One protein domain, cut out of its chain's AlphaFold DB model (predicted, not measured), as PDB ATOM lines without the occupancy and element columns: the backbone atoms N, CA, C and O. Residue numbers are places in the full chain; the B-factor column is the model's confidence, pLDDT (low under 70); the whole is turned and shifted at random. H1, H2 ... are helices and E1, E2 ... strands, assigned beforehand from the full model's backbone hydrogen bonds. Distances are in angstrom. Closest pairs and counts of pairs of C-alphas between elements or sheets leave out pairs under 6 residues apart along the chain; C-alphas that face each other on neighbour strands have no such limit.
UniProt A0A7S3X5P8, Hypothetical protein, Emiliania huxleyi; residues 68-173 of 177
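AT A GLANCE: This is residues 68 to 173 of the 177 residues of the protein "Hypothetical protein" of Emiliania huxleyi (UniProt A0A7S3X5P8). With little regular structure, this loop-rich body holds one small strand hairpin, E1 and E2, with H3 and H4 meeting beyond one end of it and H1 toward the other end of the body. The 106 printed residues, under half in named elements, run H1, H2, H3, E1, E2, H4, a mixed class with antiparallel strands. The whole is compact, radius of gyration of the C-alphas 14.1 A, spanning 40 by 29 by 24 A.

HOW THE PARTS SIT: Start at E1, residues 128 to 131, and E2, residues 138 to 142, an antiparallel hairpin; N 128 and O 142 are within hydrogen-bond range at 2.7 A. Next find H3, residues 117 to 122, and H4, residues 148 to 158: they touch at a steep tilt of 38 degrees, opposite ways, their closest C-alphas Ser 122 and His 148, 6.3 A apart. H2, residues 111 to 114, is close to H3 but not clearly touching, closest C-alphas Tyr 112 and Ile 118, 7.6 A. H1, residues 92 to 101, touches no helix. Every O i to N i+4 pair is within hydrogen-bond range in H1, H3 and H4; H2 is too short.

IN THESE COORDINATES: From C-alpha 92 at (-31.582, 34.181, 31.676), H1 runs 13.0 A. E2 spans 11.2 A; H4 runs 15.5 A to C-alpha 158 at (-23.797, 13.639, 37.824).

THE WHOLE: The farthest C-alphas, Ala 74 and Thr 147, are 40.0 A apart. The printed part has no cut, and no printed residue is under 70 in pLDDT.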
ATOM      1  N   SER A  68     -34.359  17.320  12.287       88.88
ATOM      2  CA  SER A  68     -34.946  18.625  11.949       88.88
ATOM      3  C   SER A  68     -35.433  19.410  13.169       88.88
ATOM      4  O   SER A  68     -35.441  20.645  13.140       88.88
ATOM      5  N   LEU A  69     -35.748  18.743  14.291       86.69
ATOM      6  CA  LEU A  69     -36.059  19.423  15.554       86.69
ATOM      7  C   LEU A  69     -34.910  20.322  15.990       86.69
ATOM      8  O   LEU A  69     -35.130  21.363  16.613       86.69
ATOM      9  N   MET A  70     -33.688  19.940  15.624       87.44
ATOM     10  CA  MET A  70     -32.477  20.635  15.985       87.44
ATOM     11  C   MET A  70     -31.954  21.592  14.898       87.44
ATOM     12  O   MET A  70     -30.944  22.266  15.128       87.44
ATOM     13  N   ALA A  71     -32.669  21.735  13.780       91.38
ATOM     14  CA  ALA A  71     -32.336  22.687  12.726       91.38
ATOM     15  C   ALA A  71     -32.449  24.152  13.201       91.38
ATOM     16  O   ALA A  71     -33.249  24.445  14.109       91.38
ATOM     17  N   PRO A  72     -31.676  25.074  12.588       94.06
ATOM     18  CA  PRO A  72     -31.794  26.504  12.836       94.06
ATOM     19  C   PRO A  72     -33.219  27.033  12.622       94.06
ATOM     20  O   PRO A  72     -33.936  26.599  11.722       94.06
ATOM     21  N   LYS A  73     -33.621  27.980  13.466       94.69
ATOM     22  CA  LYS A  73     -34.926  28.653  13.499       94.69
ATOM     23  C   LYS A  73     -34.705  30.158  13.717       94.69
ATOM     24  O   LYS A  73     -33.575  30.635  13.657       94.69
ATOM     25  N   ALA A  74     -35.776  30.909  13.981       95.81
ATOM     26  CA  ALA A  74     -35.709  32.358  14.176       95.81
ATOM     27  C   ALA A  74     -34.788  32.794  15.337       95.81
ATOM     28  O   ALA A  74     -34.188  33.862  15.261       95.81
ATOM     29  N   HIS A  75     -34.633  31.970  16.379       95.50
ATOM     30  CA  HIS A  75     -33.802  32.259  17.549       95.50
ATOM     31  C   HIS A  75     -32.826  31.106  17.821       95.50
ATOM     32  O   HIS A  75     -33.021  30.269  18.699       95.50
ATOM     33  N   GLY A  76     -31.781  30.990  17.000       94.25
ATOM     34  CA  GLY A  76     -30.845  29.867  17.086       94.25
ATOM     35  C   GLY A  76     -31.522  28.575  16.649       94.25
ATOM     36  O   GLY A  76     -31.745  28.374  15.463       94.25
ATOM     37  N   THR A  77     -31.858  27.693  17.584       92.81
ATOM     38  CA  THR A  77     -32.539  26.411  17.317       92.81
ATOM     39  C   THR A  77     -33.948  26.346  17.892       92.81
ATOM     40  O   THR A  77     -34.632  25.326  17.767       92.81
ATOM     41  N   THR A  78     -34.415  27.453  18.458       93.06
ATOM     42  CA  THR A  78     -35.766  27.659  18.977       93.06
ATOM     43  C   THR A  78     -36.458  28.756  18.158       93.06
ATOM     44  O   THR A  78     -35.824  29.520  17.428       93.06
ATOM     45  N   SER A  79     -37.789  28.809  18.187       94.62
ATOM     46  CA  SER A  79     -38.548  29.853  17.479       94.62
ATOM     47  C   SER A  79     -38.509  31.203  18.195       94.62
ATOM     48  O   SER A  79     -38.665  32.241  17.562       94.62
ATOM     49  N   THR A  80     -38.342  31.180  19.513       96.25
ATOM     50  CA  THR A  80     -38.431  32.330  20.415       96.25
ATOM     51  C   THR A  80     -37.361  32.209  21.498       96.25
ATOM     52  O   THR A  80     -36.952  31.085  21.812       96.25
ATOM     53  N   PRO A  81     -36.931  33.328  22.105       96.75
ATOM     54  CA  PRO A  81     -36.050  33.287  23.266       96.75
ATOM     55  C   PRO A  81     -36.708  32.580  24.451       96.75
ATOM     56  O   PRO A  81     -37.929  32.392  24.492       96.75
ATOM     57  N   VAL A  82     -35.892  32.223  25.442       96.94
ATOM     58  CA  VAL A  82     -36.404  31.772  26.744       96.94
ATOM     59  C   VAL A  82     -37.303  32.833  27.391       96.94
ATOM     60  O   VAL A  82     -37.138  34.042  27.178       96.94
ATOM     61  N   GLN A  83     -38.238  32.364  28.214       96.19
ATOM     62  CA  GLN A  83     -39.168  33.188  28.977       96.19
ATOM     63  C   GLN A  83     -38.442  34.252  29.808       96.19
ATOM     64  O   GLN A  83     -37.322  34.059  30.284       96.19
ATOM     65  N   GLU A  84     -39.108  35.388  30.021       94.44
ATOM     66  CA  GLU A  84     -38.497  36.522  30.718       94.44
ATOM     67  C   GLU A  84     -38.211  36.255  32.193       94.44
ATOM     68  O   GLU A  84     -37.240  36.783  32.736       94.44
ATOM     69  N   ARG A  85     -39.059  35.453  32.841       93.31
ATOM     70  CA  ARG A  85     -38.992  35.154  34.272       93.31
ATOM     71  C   ARG A  85     -38.824  33.654  34.459       93.31
ATOM     72  O   ARG A  85     -39.798  32.906  34.433       93.31
ATOM     73  N   LEU A  86     -37.580  33.224  34.631       94.94
ATOM     74  CA  LEU A  86     -37.250  31.832  34.923       94.94
ATOM     75  C   LEU A  86     -37.364  31.555  36.424       94.94
ATOM     76  O   LEU A  86     -37.278  32.465  37.254       94.94
ATOM     77  N   ARG A  87     -37.577  30.286  36.783       92.31
ATOM     78  CA  ARG A  87     -37.608  29.883  38.190       92.31
ATOM     79  C   ARG A  87     -36.201  29.863  38.746       92.31
ATOM     80  O   ARG A  87     -35.209  29.807  38.027       92.31
ATOM     81  N   TRP A  88     -36.171  29.864  40.068       95.12
ATOM     82  CA  TRP A  88     -34.984  29.566  40.844       95.12
ATOM     83  C   TRP A  88     -33.829  30.538  40.658       95.12
ATOM     84  O   TRP A  88     -32.720  30.218  41.054       95.12
ATOM     85  N   ASP A  89     -34.088  31.748  40.162       94.12
ATOM     86  CA  ASP A  89     -33.048  32.758  39.943       94.12
ATOM     87  C   ASP A  89     -31.958  32.274  38.968       94.12
ATOM     88  O   ASP A  89     -30.767  32.529  39.131       94.12
ATOM     89  N   VAL A  90     -32.366  31.507  37.952       94.50
ATOM     90  CA  VAL A  90     -31.466  31.118  36.866       94.50
ATOM     91  C   VAL A  90     -31.141  32.337  35.999       94.50
ATOM     92  O   VAL A  90     -32.033  33.075  35.578       94.50
ATOM     93  N   ASP A  91     -29.860  32.502  35.670       95.38
ATOM     94  CA  ASP A  91     -29.382  33.514  34.731       95.38
ATOM     95  C   ASP A  91     -29.990  33.294  33.341       95.38
ATOM     96  O   ASP A  91     -29.692  32.320  32.639       95.38
ATOM     97  N   ARG A  92     -30.836  34.241  32.934       95.75
ATOM     98  CA  ARG A  92     -31.582  34.181  31.676       95.75
ATOM     99  C   ARG A  92     -30.658  34.135  30.461       95.75
ATOM    100  O   ARG A  92     -30.968  33.426  29.508       95.75
ATOM    101  N   ALA A  93     -29.532  34.849  30.486       95.62
ATOM    102  CA  ALA A  93     -28.594  34.865  29.364       95.62
ATOM    103  C   ALA A  93     -27.925  33.495  29.174       95.62
ATOM    104  O   ALA A  93     -27.849  32.976  28.058       95.62
ATOM    105  N   THR A  94     -27.493  32.867  30.269       94.94
ATOM    106  CA  THR A  94     -26.972  31.498  30.260       94.94
ATOM    107  C   THR A  94     -28.033  30.510  29.793       94.94
ATOM    108  O   THR A  94     -27.736  29.688  28.927       94.94
ATOM    109  N   ALA A  95     -29.259  30.607  30.310       95.38
ATOM    110  CA  ALA A  95     -30.359  29.742  29.898       95.38
ATOM    111  C   ALA A  95     -30.640  29.853  28.396       95.38
ATOM    112  O   ALA A  95     -30.699  28.838  27.706       95.38
ATOM    113  N   ASP A  96     -30.730  31.074  27.868       96.06
ATOM    114  CA  ASP A  96     -30.992  31.302  26.448       96.06
ATOM    115  C   ASP A  96     -29.870  30.762  25.561       96.06
ATOM    116  O   ASP A  96     -30.114  30.047  24.589       96.06
ATOM    117  N   ARG A  97     -28.615  31.012  25.944       95.00
ATOM    118  CA  ARG A  97     -27.455  30.467  25.241       95.00
ATOM    119  C   ARG A  97     -27.489  28.939  25.202       95.00
ATOM    120  O   ARG A  97     -27.216  28.359  24.153       95.00
ATOM    121  N   ILE A  98     -27.807  28.279  26.317       93.81
ATOM    122  CA  ILE A  98     -27.816  26.813  26.404       93.81
ATOM    123  C   ILE A  98     -29.006  26.196  25.666       93.81
ATOM    124  O   ILE A  98     -28.831  25.189  24.977       93.81
ATOM    125  N   CYS A  99     -30.198  26.775  25.796       93.25
ATOM    126  CA  CYS A  99     -31.413  26.250  25.179       93.25
ATOM    127  C   CYS A  99     -31.451  26.501  23.668       93.25
ATOM    128  O   CYS A  99     -31.842  25.609  22.916       93.25
ATOM    129  N   SER A 100     -31.032  27.689  23.231       94.12
ATOM    130  CA  SER A 100     -31.270  28.170  21.870       94.12
ATOM    131  C   SER A 100     -30.029  28.059  20.979       94.12
ATOM    132  O   SER A 100     -30.156  27.727  19.801       94.12
ATOM    133  N   TYR A 101     -28.825  28.261  21.527       93.81
ATOM    134  CA  TYR A 101     -27.596  28.433  20.734       93.81
ATOM    135  C   TYR A 101     -26.509  27.383  20.976       93.81
ATOM    136  O   TYR A 101     -25.492  27.397  20.284       93.81
ATOM    137  N   ASN A 102     -26.697  26.456  21.919       89.75
ATOM    138  CA  ASN A 102     -25.687  25.457  22.240       89.75
ATOM    139  C   ASN A 102     -26.113  24.033  21.857       89.75
ATOM    140  O   ASN A 102     -27.116  23.511  22.348       89.75
ATOM    141  N   ARG A 103     -25.305  23.370  21.022       84.19
ATOM    142  CA  ARG A 103     -25.491  21.952  20.646       84.19
ATOM    143  C   ARG A 103     -24.512  21.022  21.351       84.19
ATOM    144  O   ARG A 103     -24.787  19.836  21.504       84.19
ATOM    145  N   HIS A 104     -23.429  21.565  21.897       80.69
ATOM    146  CA  HIS A 104     -22.353  20.796  22.513       80.69
ATOM    147  C   HIS A 104     -22.310  21.072  24.018       80.69
ATOM    148  O   HIS A 104     -22.107  22.205  24.437       80.69
ATOM    149  N   TYR A 105     -22.515  20.030  24.832       76.56
ATOM    150  CA  TYR A 105     -22.509  20.086  26.308       76.56
ATOM    151  C   TYR A 105     -23.571  20.985  26.958       76.56
ATOM    152  O   TYR A 105     -24.151  21.853  26.320       76.56
ATOM    153  N   ALA A 106     -23.866  20.769  28.234       84.12
ATOM    154  CA  ALA A 106     -24.736  21.657  29.004       84.12
ATOM    155  C   ALA A 106     -23.956  22.877  29.541       84.12
ATOM    156  O   ALA A 106     -22.801  23.117  29.180       84.12
ATOM    157  N   GLU A 107     -24.590  23.676  30.394       89.31
ATOM    158  CA  GLU A 107     -23.893  24.556  31.331       89.31
ATOM    159  C   GLU A 107     -22.889  23.781  32.203       89.31
ATOM    160  O   GLU A 107     -22.922  22.553  32.272       89.31
ATOM    161  N   TYR A 108     -21.977  24.491  32.873       90.38
ATOM    162  CA  TYR A 108     -20.979  23.844  33.728       90.38
ATOM    163  C   TYR A 108     -21.644  23.042  34.862       90.38
ATOM    164  O   TYR A 108     -22.681  23.441  35.402       90.38
ATOM    165  N   ALA A 109     -21.023  21.921  35.232       91.50
ATOM    166  CA  ALA A 109     -21.505  21.051  36.299       91.50
ATOM    167  C   ALA A 109     -21.637  21.814  37.629       91.50
ATOM    168  O   ALA A 109     -20.754  22.581  38.017       91.50
ATOM    169  N   GLY A 110     -22.753  21.613  38.326       91.62
ATOM    170  CA  GLY A 110     -23.064  22.277  39.588       91.62
ATOM    171  C   GLY A 110     -23.608  23.701  39.442       91.62
ATOM    172  O   GLY A 110     -23.790  24.367  40.459       91.62
ATOM    173  N   TYR A 111     -23.912  24.181  38.223       93.56
ATOM    174  CA  TYR A 111     -24.551  25.492  38.015       93.56
ATOM    175  C   TYR A 111     -25.774  25.690  38.912       93.56
ATOM    176  O   TYR A 111     -25.898  26.712  39.586       93.56
ATOM    177  N   TYR A 112     -26.634  24.674  38.975       92.12
ATOM    178  CA  TYR A 112     -27.873  24.707  39.743       92.12
ATOM    179  C   TYR A 112     -27.654  24.912  41.254       92.12
ATOM    180  O   TYR A 112     -28.536  25.458  41.916       92.12
ATOM    181  N   ASN A 113     -26.480  24.564  41.797       92.12
ATOM    182  CA  ASN A 113     -26.139  24.778  43.211       92.12
ATOM    183  C   ASN A 113     -26.001  26.265  43.566       92.12
ATOM    184  O   ASN A 113     -26.084  26.627  44.734       92.12
ATOM    185  N   ARG A 114     -25.774  27.128  42.567       92.50
ATOM    186  CA  ARG A 114     -25.653  28.585  42.743       92.50
ATOM    187  C   ARG A 114     -26.984  29.321  42.609       92.50
ATOM    188  O   ARG A 114     -27.014  30.542  42.684       92.50
ATOM    189  N   THR A 115     -28.061  28.579  42.388       94.62
ATOM    190  CA  THR A 115     -29.412  29.098  42.175       94.62
ATOM    191  C   THR A 115     -30.264  28.849  43.420       94.62
ATOM    192  O   THR A 115     -29.868  28.109  44.323       94.62
ATOM    193  N   THR A 116     -31.477  29.397  43.472       96.38
ATOM    194  CA  THR A 116     -32.416  29.121  44.578       96.38
ATOM    195  C   THR A 116     -33.128  27.765  44.445       96.38
ATOM    196  O   THR A 116     -34.019  27.457  45.238       96.38
ATOM    197  N   PHE A 117     -32.726  26.928  43.478       95.69
ATOM    198  CA  PHE A 117     -33.354  25.638  43.189       95.69
ATOM    199  C   PHE A 117     -33.302  24.685  44.375       95.69
ATOM    200  O   PHE A 117     -34.349  24.183  44.760       95.69
ATOM    201  N   ILE A 118     -32.129  24.457  44.974       94.94
ATOM    202  CA  ILE A 118     -31.988  23.477  46.065       94.94
ATOM    203  C   ILE A 118     -32.902  23.848  47.231       94.94
ATOM    204  O   ILE A 118     -33.675  23.017  47.692       94.94
ATOM    205  N   ALA A 119     -32.874  25.115  47.651       95.94
ATOM    206  CA  ALA A 119     -33.723  25.597  48.733       95.94
ATOM    207  C   ALA A 119     -35.216  25.434  48.405       95.94
ATOM    208  O   ALA A 119     -35.982  24.961  49.239       95.94
ATOM    209  N   ALA A 120     -35.628  25.791  47.183       94.81
ATOM    210  CA  ALA A 120     -37.019  25.672  46.757       94.81
ATOM    211  C   ALA A 120     -37.477  24.214  46.594       94.81
ATOM    212  O   ALA A 120     -38.625  23.905  46.889       94.81
ATOM    213  N   PHE A 121     -36.598  23.332  46.119       95.12
ATOM    214  CA  PHE A 121     -36.885  21.922  45.881       95.12
ATOM    215  C   PHE A 121     -36.941  21.138  47.189       95.12
ATOM    216  O   PHE A 121     -37.880  20.386  47.401       95.12
ATOM    217  N   SER A 122     -36.000  21.364  48.108       94.44
ATOM    218  CA  SER A 122     -36.025  20.741  49.437       94.44
ATOM    219  C   SER A 122     -37.202  21.210  50.296       94.44
ATOM    220  O   SER A 122     -37.644  20.470  51.168       94.44
ATOM    221  N   ALA A 123     -37.709  22.425  50.068       94.62
ATOM    222  CA  ALA A 123     -38.885  22.952  50.762       94.62
ATOM    223  C   ALA A 123     -40.221  22.551  50.108       94.62
ATOM    224  O   ALA A 123     -41.275  22.856  50.663       94.62
ATOM    225  N   ALA A 124     -40.199  21.931  48.925       93.06
ATOM    226  CA  ALA A 124     -41.415  21.534  48.232       93.06
ATOM    227  C   ALA A 124     -42.066  20.324  48.916       93.06
ATOM    228  O   ALA A 124     -41.409  19.344  49.268       93.06
ATOM    229  N   GLU A 125     -43.388  20.376  49.065       90.62
ATOM    230  CA  GLU A 125     -44.175  19.225  49.491       90.62
ATOM    231  C   GLU A 125     -44.539  18.385  48.256       90.62
ATOM    232  O   GLU A 125     -45.230  18.857  47.353       90.62
ATOM    233  N   GLY A 126     -44.075  17.133  48.208       91.44
ATOM    234  CA  GLY A 126     -44.401  16.198  47.125       91.44
ATOM    235  C   GLY A 126     -43.567  16.389  45.856       91.44
ATOM    236  O   GLY A 126     -42.359  16.571  45.919       91.44
ATOM    237  N   GLU A 127     -44.189  16.270  44.685       95.12
ATOM    238  CA  GLU A 127     -43.474  16.306  43.406       95.12
ATOM    239  C   GLU A 127     -43.408  17.728  42.830       95.12
ATOM    240  O   GLU A 127     -44.395  18.462  42.776       95.12
ATOM    241  N   THR A 128     -42.248  18.105  42.301       95.50
ATOM    242  CA  THR A 128     -42.047  19.355  41.571       95.50
ATOM    243  C   THR A 128     -42.118  19.117  40.067       95.50
ATOM    244  O   THR A 128     -41.411  18.278  39.516       95.50
ATOM    245  N   THR A 129     -42.928  19.916  39.366       96.00
ATOM    246  CA  THR A 129     -42.933  19.934  37.893       96.00
ATOM    247  C   THR A 129     -41.863  20.890  37.358       96.00
ATOM    248  O   THR A 129     -41.764  22.045  37.792       96.00
ATOM    249  N   PHE A 130     -41.075  20.406  36.403       96.06
ATOM    250  CA  PHE A 130     -40.027  21.116  35.677       96.06
ATOM    251  C   PHE A 130     -40.517  21.412  34.267       96.06
ATOM    252  O   PHE A 130     -41.093  20.552  33.601       96.06
ATOM    253  N   TYR A 131     -40.267  22.629  33.805       95.50
ATOM    254  CA  TYR A 131     -40.854  23.161  32.582       95.50
ATOM    255  C   TYR A 131     -39.774  23.594  31.605       95.50
ATOM    256  O   TYR A 131     -38.695  24.021  32.016       95.50
ATOM    257  N   ASP A 132     -40.096  23.515  30.321       95.56
ATOM    258  CA  ASP A 132     -39.272  24.047  29.249       95.56
ATOM    259  C   ASP A 132     -39.153  25.572  29.348       95.56
ATOM    260  O   ASP A 132     -40.157  26.285  29.338       95.56
ATOM    261  N   SER A 133     -37.922  26.084  29.365       95.25
ATOM    262  CA  SER A 133     -37.661  27.526  29.464       95.25
ATOM    263  C   SER A 133     -38.135  28.331  28.259       95.25
ATOM    264  O   SER A 133     -38.264  29.546  28.373       95.25
ATOM    265  N   VAL A 134     -38.400  27.693  27.115       95.50
ATOM    266  CA  VAL A 134     -38.906  28.376  25.917       95.50
ATOM    267  C   VAL A 134     -40.426  28.267  25.841       95.50
ATOM    268  O   VAL A 134     -41.119  29.276  25.910       95.50
ATOM    269  N   SER A 135     -40.961  27.049  25.745       94.44
ATOM    270  CA  SER A 135     -42.393  26.810  25.516       94.44
ATOM    271  C   SER A 135     -43.259  26.817  26.776       94.44
ATOM    272  O   SER A 135     -44.478  26.919  26.666       94.44
ATOM    273  N   GLY A 136     -42.668  26.661  27.965       94.38
ATOM    274  CA  GLY A 136     -43.409  26.550  29.226       94.38
ATOM    275  C   GLY A 136     -44.161  25.232  29.393       94.38
ATOM    276  O   GLY A 136     -44.973  25.100  30.304       94.38
ATOM    277  N   LYS A 137     -43.905  24.242  28.532       95.06
ATOM    278  CA  LYS A 137     -44.497  22.907  28.649       95.06
ATOM    279  C   LYS A 137     -43.818  22.101  29.757       95.06
ATOM    280  O   LYS A 137     -42.608  22.243  29.943       95.06
ATOM    281  N   PRO A 138     -44.552  21.239  30.479       96.31
ATOM    282  CA  PRO A 138     -43.950  20.367  31.476       96.31
ATOM    283  C   PRO A 138     -43.074  19.312  30.797       96.31
ATOM    284  O   PRO A 138     -43.502  18.665  29.841       96.31
ATOM    285  N   LEU A 139     -41.854  19.146  31.296       95.69
ATOM    286  CA  LEU A 139     -40.874  18.189  30.784       95.69
ATOM    287  C   LEU A 139     -40.582  17.079  31.786       95.69
ATOM    288  O   LEU A 139     -40.477  15.924  31.383       95.69
ATOM    289  N   PHE A 140     -40.503  17.409  33.077       97.06
ATOM    290  CA  PHE A 140     -40.286  16.413  34.120       97.06
ATOM    291  C   PHE A 140     -41.161  16.662  35.339       97.06
ATOM    292  O   PHE A 140     -41.567  17.795  35.605       97.06
ATOM    293  N   VAL A 141     -41.399  15.609  36.109       96.88
ATOM    294  CA  VAL A 141     -42.043  15.654  37.420       96.88
ATOM    295  C   VAL A 141     -41.200  14.824  38.378       96.88
ATOM    296  O   VAL A 141     -41.114  13.613  38.220       96.88
ATOM    297  N   ALA A 142     -40.551  15.478  39.341       96.38
ATOM    298  CA  ALA A 142     -39.608  14.835  40.253       96.38
ATOM    299  C   ALA A 142     -39.676  15.453  41.661       96.38
ATOM    300  O   ALA A 142     -39.984  16.639  41.778       96.38
ATOM    301  N   PRO A 143     -39.353  14.701  42.725       96.06
ATOM    302  CA  PRO A 143     -38.890  13.314  42.697       96.06
ATOM    303  C   PRO A 143     -40.059  12.318  42.609       96.06
ATOM    304  O   PRO A 143     -41.049  12.485  43.312       96.06
ATOM    305  N   ARG A 144     -39.937  11.255  41.800       93.75
ATOM    306  CA  ARG A 144     -40.924  10.156  41.748       93.75
ATOM    307  C   ARG A 144     -40.266   8.817  42.056       93.75
ATOM    308  O   ARG A 144     -39.212   8.491  41.520       93.75
ATOM    309  N   GLY A 145     -40.869   8.039  42.956       92.62
ATOM    310  CA  GLY A 145     -40.300   6.758  43.406       92.62
ATOM    311  C   GLY A 145     -39.008   6.894  44.230       92.62
ATOM    312  O   GLY A 145     -38.314   5.905  44.452       92.62
ATOM    313  N   ARG A 146     -38.674   8.111  44.680       94.88
ATOM    314  CA  ARG A 146     -37.517   8.430  45.531       94.88
ATOM    315  C   ARG A 146     -37.769   9.698  46.348       94.88
ATOM    316  O   ARG A 146     -38.732  10.417  46.100       94.88
ATOM    317  N   THR A 147     -36.903   9.972  47.318       96.50
ATOM    318  CA  THR A 147     -36.959  11.197  48.130       96.50
ATOM    319  C   THR A 147     -36.286  12.376  47.419       96.50
ATOM    320  O   THR A 147     -35.472  12.185  46.512       96.50
ATOM    321  N   HIS A 148     -36.581  13.603  47.867       95.94
ATOM    322  CA  HIS A 148     -35.881  14.814  47.418       95.94
ATOM    323  C   HIS A 148     -34.365  14.698  47.623       95.94
ATOM    324  O   HIS A 148     -33.597  15.001  46.713       95.94
ATOM    325  N   ASP A 149     -33.933  14.179  48.774       96.56
ATOM    326  CA  ASP A 149     -32.512  14.004  49.083       96.56
ATOM    327  C   ASP A 149     -31.835  13.009  48.136       96.56
ATOM    328  O   ASP A 149     -30.736  13.269  47.652       96.56
ATOM    329  N   ALA A 150     -32.505  11.900  47.802       96.88
ATOM    330  CA  ALA A 150     -31.986  10.931  46.840       96.88
ATOM    331  C   ALA A 150     -31.864  11.534  45.430       96.88
ATOM    332  O   ALA A 150     -30.874  11.288  44.740       96.88
ATOM    333  N   PHE A 151     -32.837  12.354  45.010       96.88
ATOM    334  CA  PHE A 151     -32.764  13.103  43.752       96.88
ATOM    335  C   PHE A 151     -31.570  14.067  43.741       96.88
ATOM    336  O   PHE A 151     -30.807  14.101  42.772       96.88
ATOM    337  N   LEU A 152     -31.387  14.845  44.811       96.06
ATOM    338  CA  LEU A 152     -30.309  15.829  44.911       96.06
ATOM    339  C   LEU A 152     -28.931  15.166  44.996       96.06
ATOM    340  O   LEU A 152     -27.990  15.665  44.381       96.06
ATOM    341  N   ALA A 153     -28.813  14.035  45.693       96.62
ATOM    342  CA  ALA A 153     -27.579  13.260  45.767       96.62
ATOM    343  C   ALA A 153     -27.171  12.709  44.391       96.62
ATOM    344  O   ALA A 153     -26.028  12.893  43.972       96.62
ATOM    345  N   GLU A 154     -28.108  12.103  43.655       95.38
ATOM    346  CA  GLU A 154     -27.861  11.609  42.292       95.38
ATOM    347  C   GLU A 154     -27.507  12.766  41.341       95.38
ATOM    348  O   GLU A 154     -26.531  12.694  40.594       95.38
ATOM    349  N   SER A 155     -28.238  13.881  41.437       94.94
ATOM    350  CA  SER A 155     -27.971  15.087  40.646       94.94
ATOM    351  C   SER A 155     -26.590  15.680  40.936       94.94
ATOM    352  O   SER A 155     -25.879  16.093  40.021       94.94
ATOM    353  N   SER A 156     -26.166  15.678  42.203       93.69
ATOM    354  CA  SER A 156     -24.840  16.154  42.602       93.69
ATOM    355  C   SER A 156     -23.726  15.243  42.102       93.69
ATOM    356  O   SER A 156     -22.659  15.746  41.757       93.69
ATOM    357  N   ALA A 157     -23.954  13.928  42.054       93.69
ATOM    358  CA  ALA A 157     -22.984  12.972  41.531       93.69
ATOM    359  C   ALA A 157     -22.787  13.129  40.014       93.69
ATOM    360  O   ALA A 157     -21.661  13.055  39.529       93.69
ATOM    361  N   HIS A 158     -23.865  13.390  39.267       91.12
ATOM    362  CA  HIS A 158     -23.797  13.639  37.824       91.12
ATOM    363  C   HIS A 158     -23.346  15.062  37.473       91.12
ATOM    364  O   HIS A 158     -22.826  15.285  36.384       91.12
ATOM    365  N   GLY A 159     -23.540  16.023  38.379       91.88
ATOM    366  CA  GLY A 159     -23.244  17.438  38.160       91.88
ATOM    367  C   GLY A 159     -24.409  18.244  37.577       91.88
ATOM    368  O   GLY A 159     -24.289  19.463  37.454       91.88
ATOM    369  N   TRP A 160     -25.545  17.613  37.272       94.56
ATOM    370  CA  TRP A 160     -26.764  18.260  36.772       94.56
ATOM    371  C   TRP A 160     -28.013  17.593  37.356       94.56
ATOM    372  O   TRP A 160     -27.945  16.414  37.709       94.56
ATOM    373  N   PRO A 161     -29.162  18.298  37.415       95.00
ATOM    374  CA  PRO A 161     -30.443  17.683  37.752       95.00
ATOM    375  C   PRO A 161     -30.696  16.436  36.897       95.00
ATOM    376  O   PRO A 161     -30.756  16.519  35.669       95.00
ATOM    377  N   SER A 162     -30.793  15.285  37.557       93.94
ATOM    378  CA  SER A 162     -30.831  13.966  36.922       93.94
ATOM    379  C   SER A 162     -32.219  13.362  37.075       93.94
ATOM    380  O   SER A 162     -32.652  13.113  38.198       93.94
ATOM    381  N   PHE A 163     -32.909  13.127  35.959       95.62
ATOM    382  CA  PHE A 163     -34.277  12.607  35.932       95.62
ATOM    383  C   PHE A 163     -34.302  11.148  35.488       95.62
ATOM    384  O   PHE A 163     -33.542  10.761  34.598       95.62
ATOM    385  N   ARG A 164     -35.186  10.355  36.095       94.94
ATOM    386  CA  ARG A 164     -35.450   8.969  35.681       94.94
ATOM    387  C   ARG A 164     -36.570   8.909  34.651       94.94
ATOM    388  O   ARG A 164     -37.345   9.855  34.518       94.94
ATOM    389  N   ASP A 165     -36.694   7.783  33.959       93.69
ATOM    390  CA  ASP A 165     -37.706   7.607  32.915       93.69
ATOM    391  C   ASP A 165     -39.135   7.778  33.452       93.69
ATOM    392  O   ASP A 165     -39.990   8.330  32.760       93.69
ATOM    393  N   GLU A 166     -39.393   7.400  34.709       94.94
ATOM    394  CA  GLU A 166     -40.691   7.580  35.371       94.94
ATOM    395  C   GLU A 166     -41.030   9.055  35.641       94.94
ATOM    396  O   GLU A 166     -42.196   9.401  35.828       94.94
ATOM    397  N   GLU A 167     -40.023   9.927  35.659       96.06
ATOM    398  CA  GLU A 167     -40.147  11.367  35.891       96.06
ATOM    399  C   GLU A 167     -40.311  12.140  34.566       96.06
ATOM    400  O   GLU A 167     -40.644  13.323  34.586       96.06
ATOM    401  N   CYS A 168     -40.121  11.492  33.410       95.62
ATOM    402  CA  CYS A 168     -40.171  12.101  32.078       95.62
ATOM    403  C   CYS A 168     -41.600  12.256  31.536       95.62
ATOM    404  O   CYS A 168     -42.360  11.291  31.475       95.62
ATOM    405  N   VAL A 169     -41.941  13.455  31.049       96.06
ATOM    406  CA  VAL A 169     -43.168  13.732  30.279       96.06
ATOM    407  C   VAL A 169     -42.876  13.503  28.792       96.06
ATOM    408  O   VAL A 169     -42.550  14.433  28.047       96.06
ATOM    409  N   TRP A 170     -42.954  12.245  28.350       93.62
ATOM    410  CA  TRP A 170     -42.578  11.849  26.985       93.62
ATOM    411  C   TRP A 170     -43.416  12.501  25.881       93.62
ATOM    412  O   TRP A 170     -42.921  12.670  24.768       93.62
ATOM    413  N   ASP A 171     -44.620  12.991  26.184       93.44
ATOM    414  CA  ASP A 171     -45.419  13.778  25.236       93.44
ATOM    415  C   ASP A 171     -44.672  15.030  24.746       93.44
ATOM    416  O   ASP A 171     -44.751  15.382  23.565       93.44
ATOM    417  N   ASN A 172     -43.865  15.643  25.620       93.81
ATOM    418  CA  ASN A 172     -43.131  16.881  25.351       93.81
ATOM    419  C   ASN A 172     -41.617  16.680  25.162       93.81
ATOM    420  O   ASN A 172     -40.933  17.605  24.722       93.81
ATOM    421  N   LEU A 173     -41.080  15.499  25.480       92.19
ATOM    422  CA  LEU A 173     -39.652  15.190  25.383       92.19
ATOM    423  C   LEU A 173     -39.313  14.411  24.117       92.19
ATOM    424  O   LEU A 173     -40.019  13.489  23.721       92.19
TER     425      LEU A 173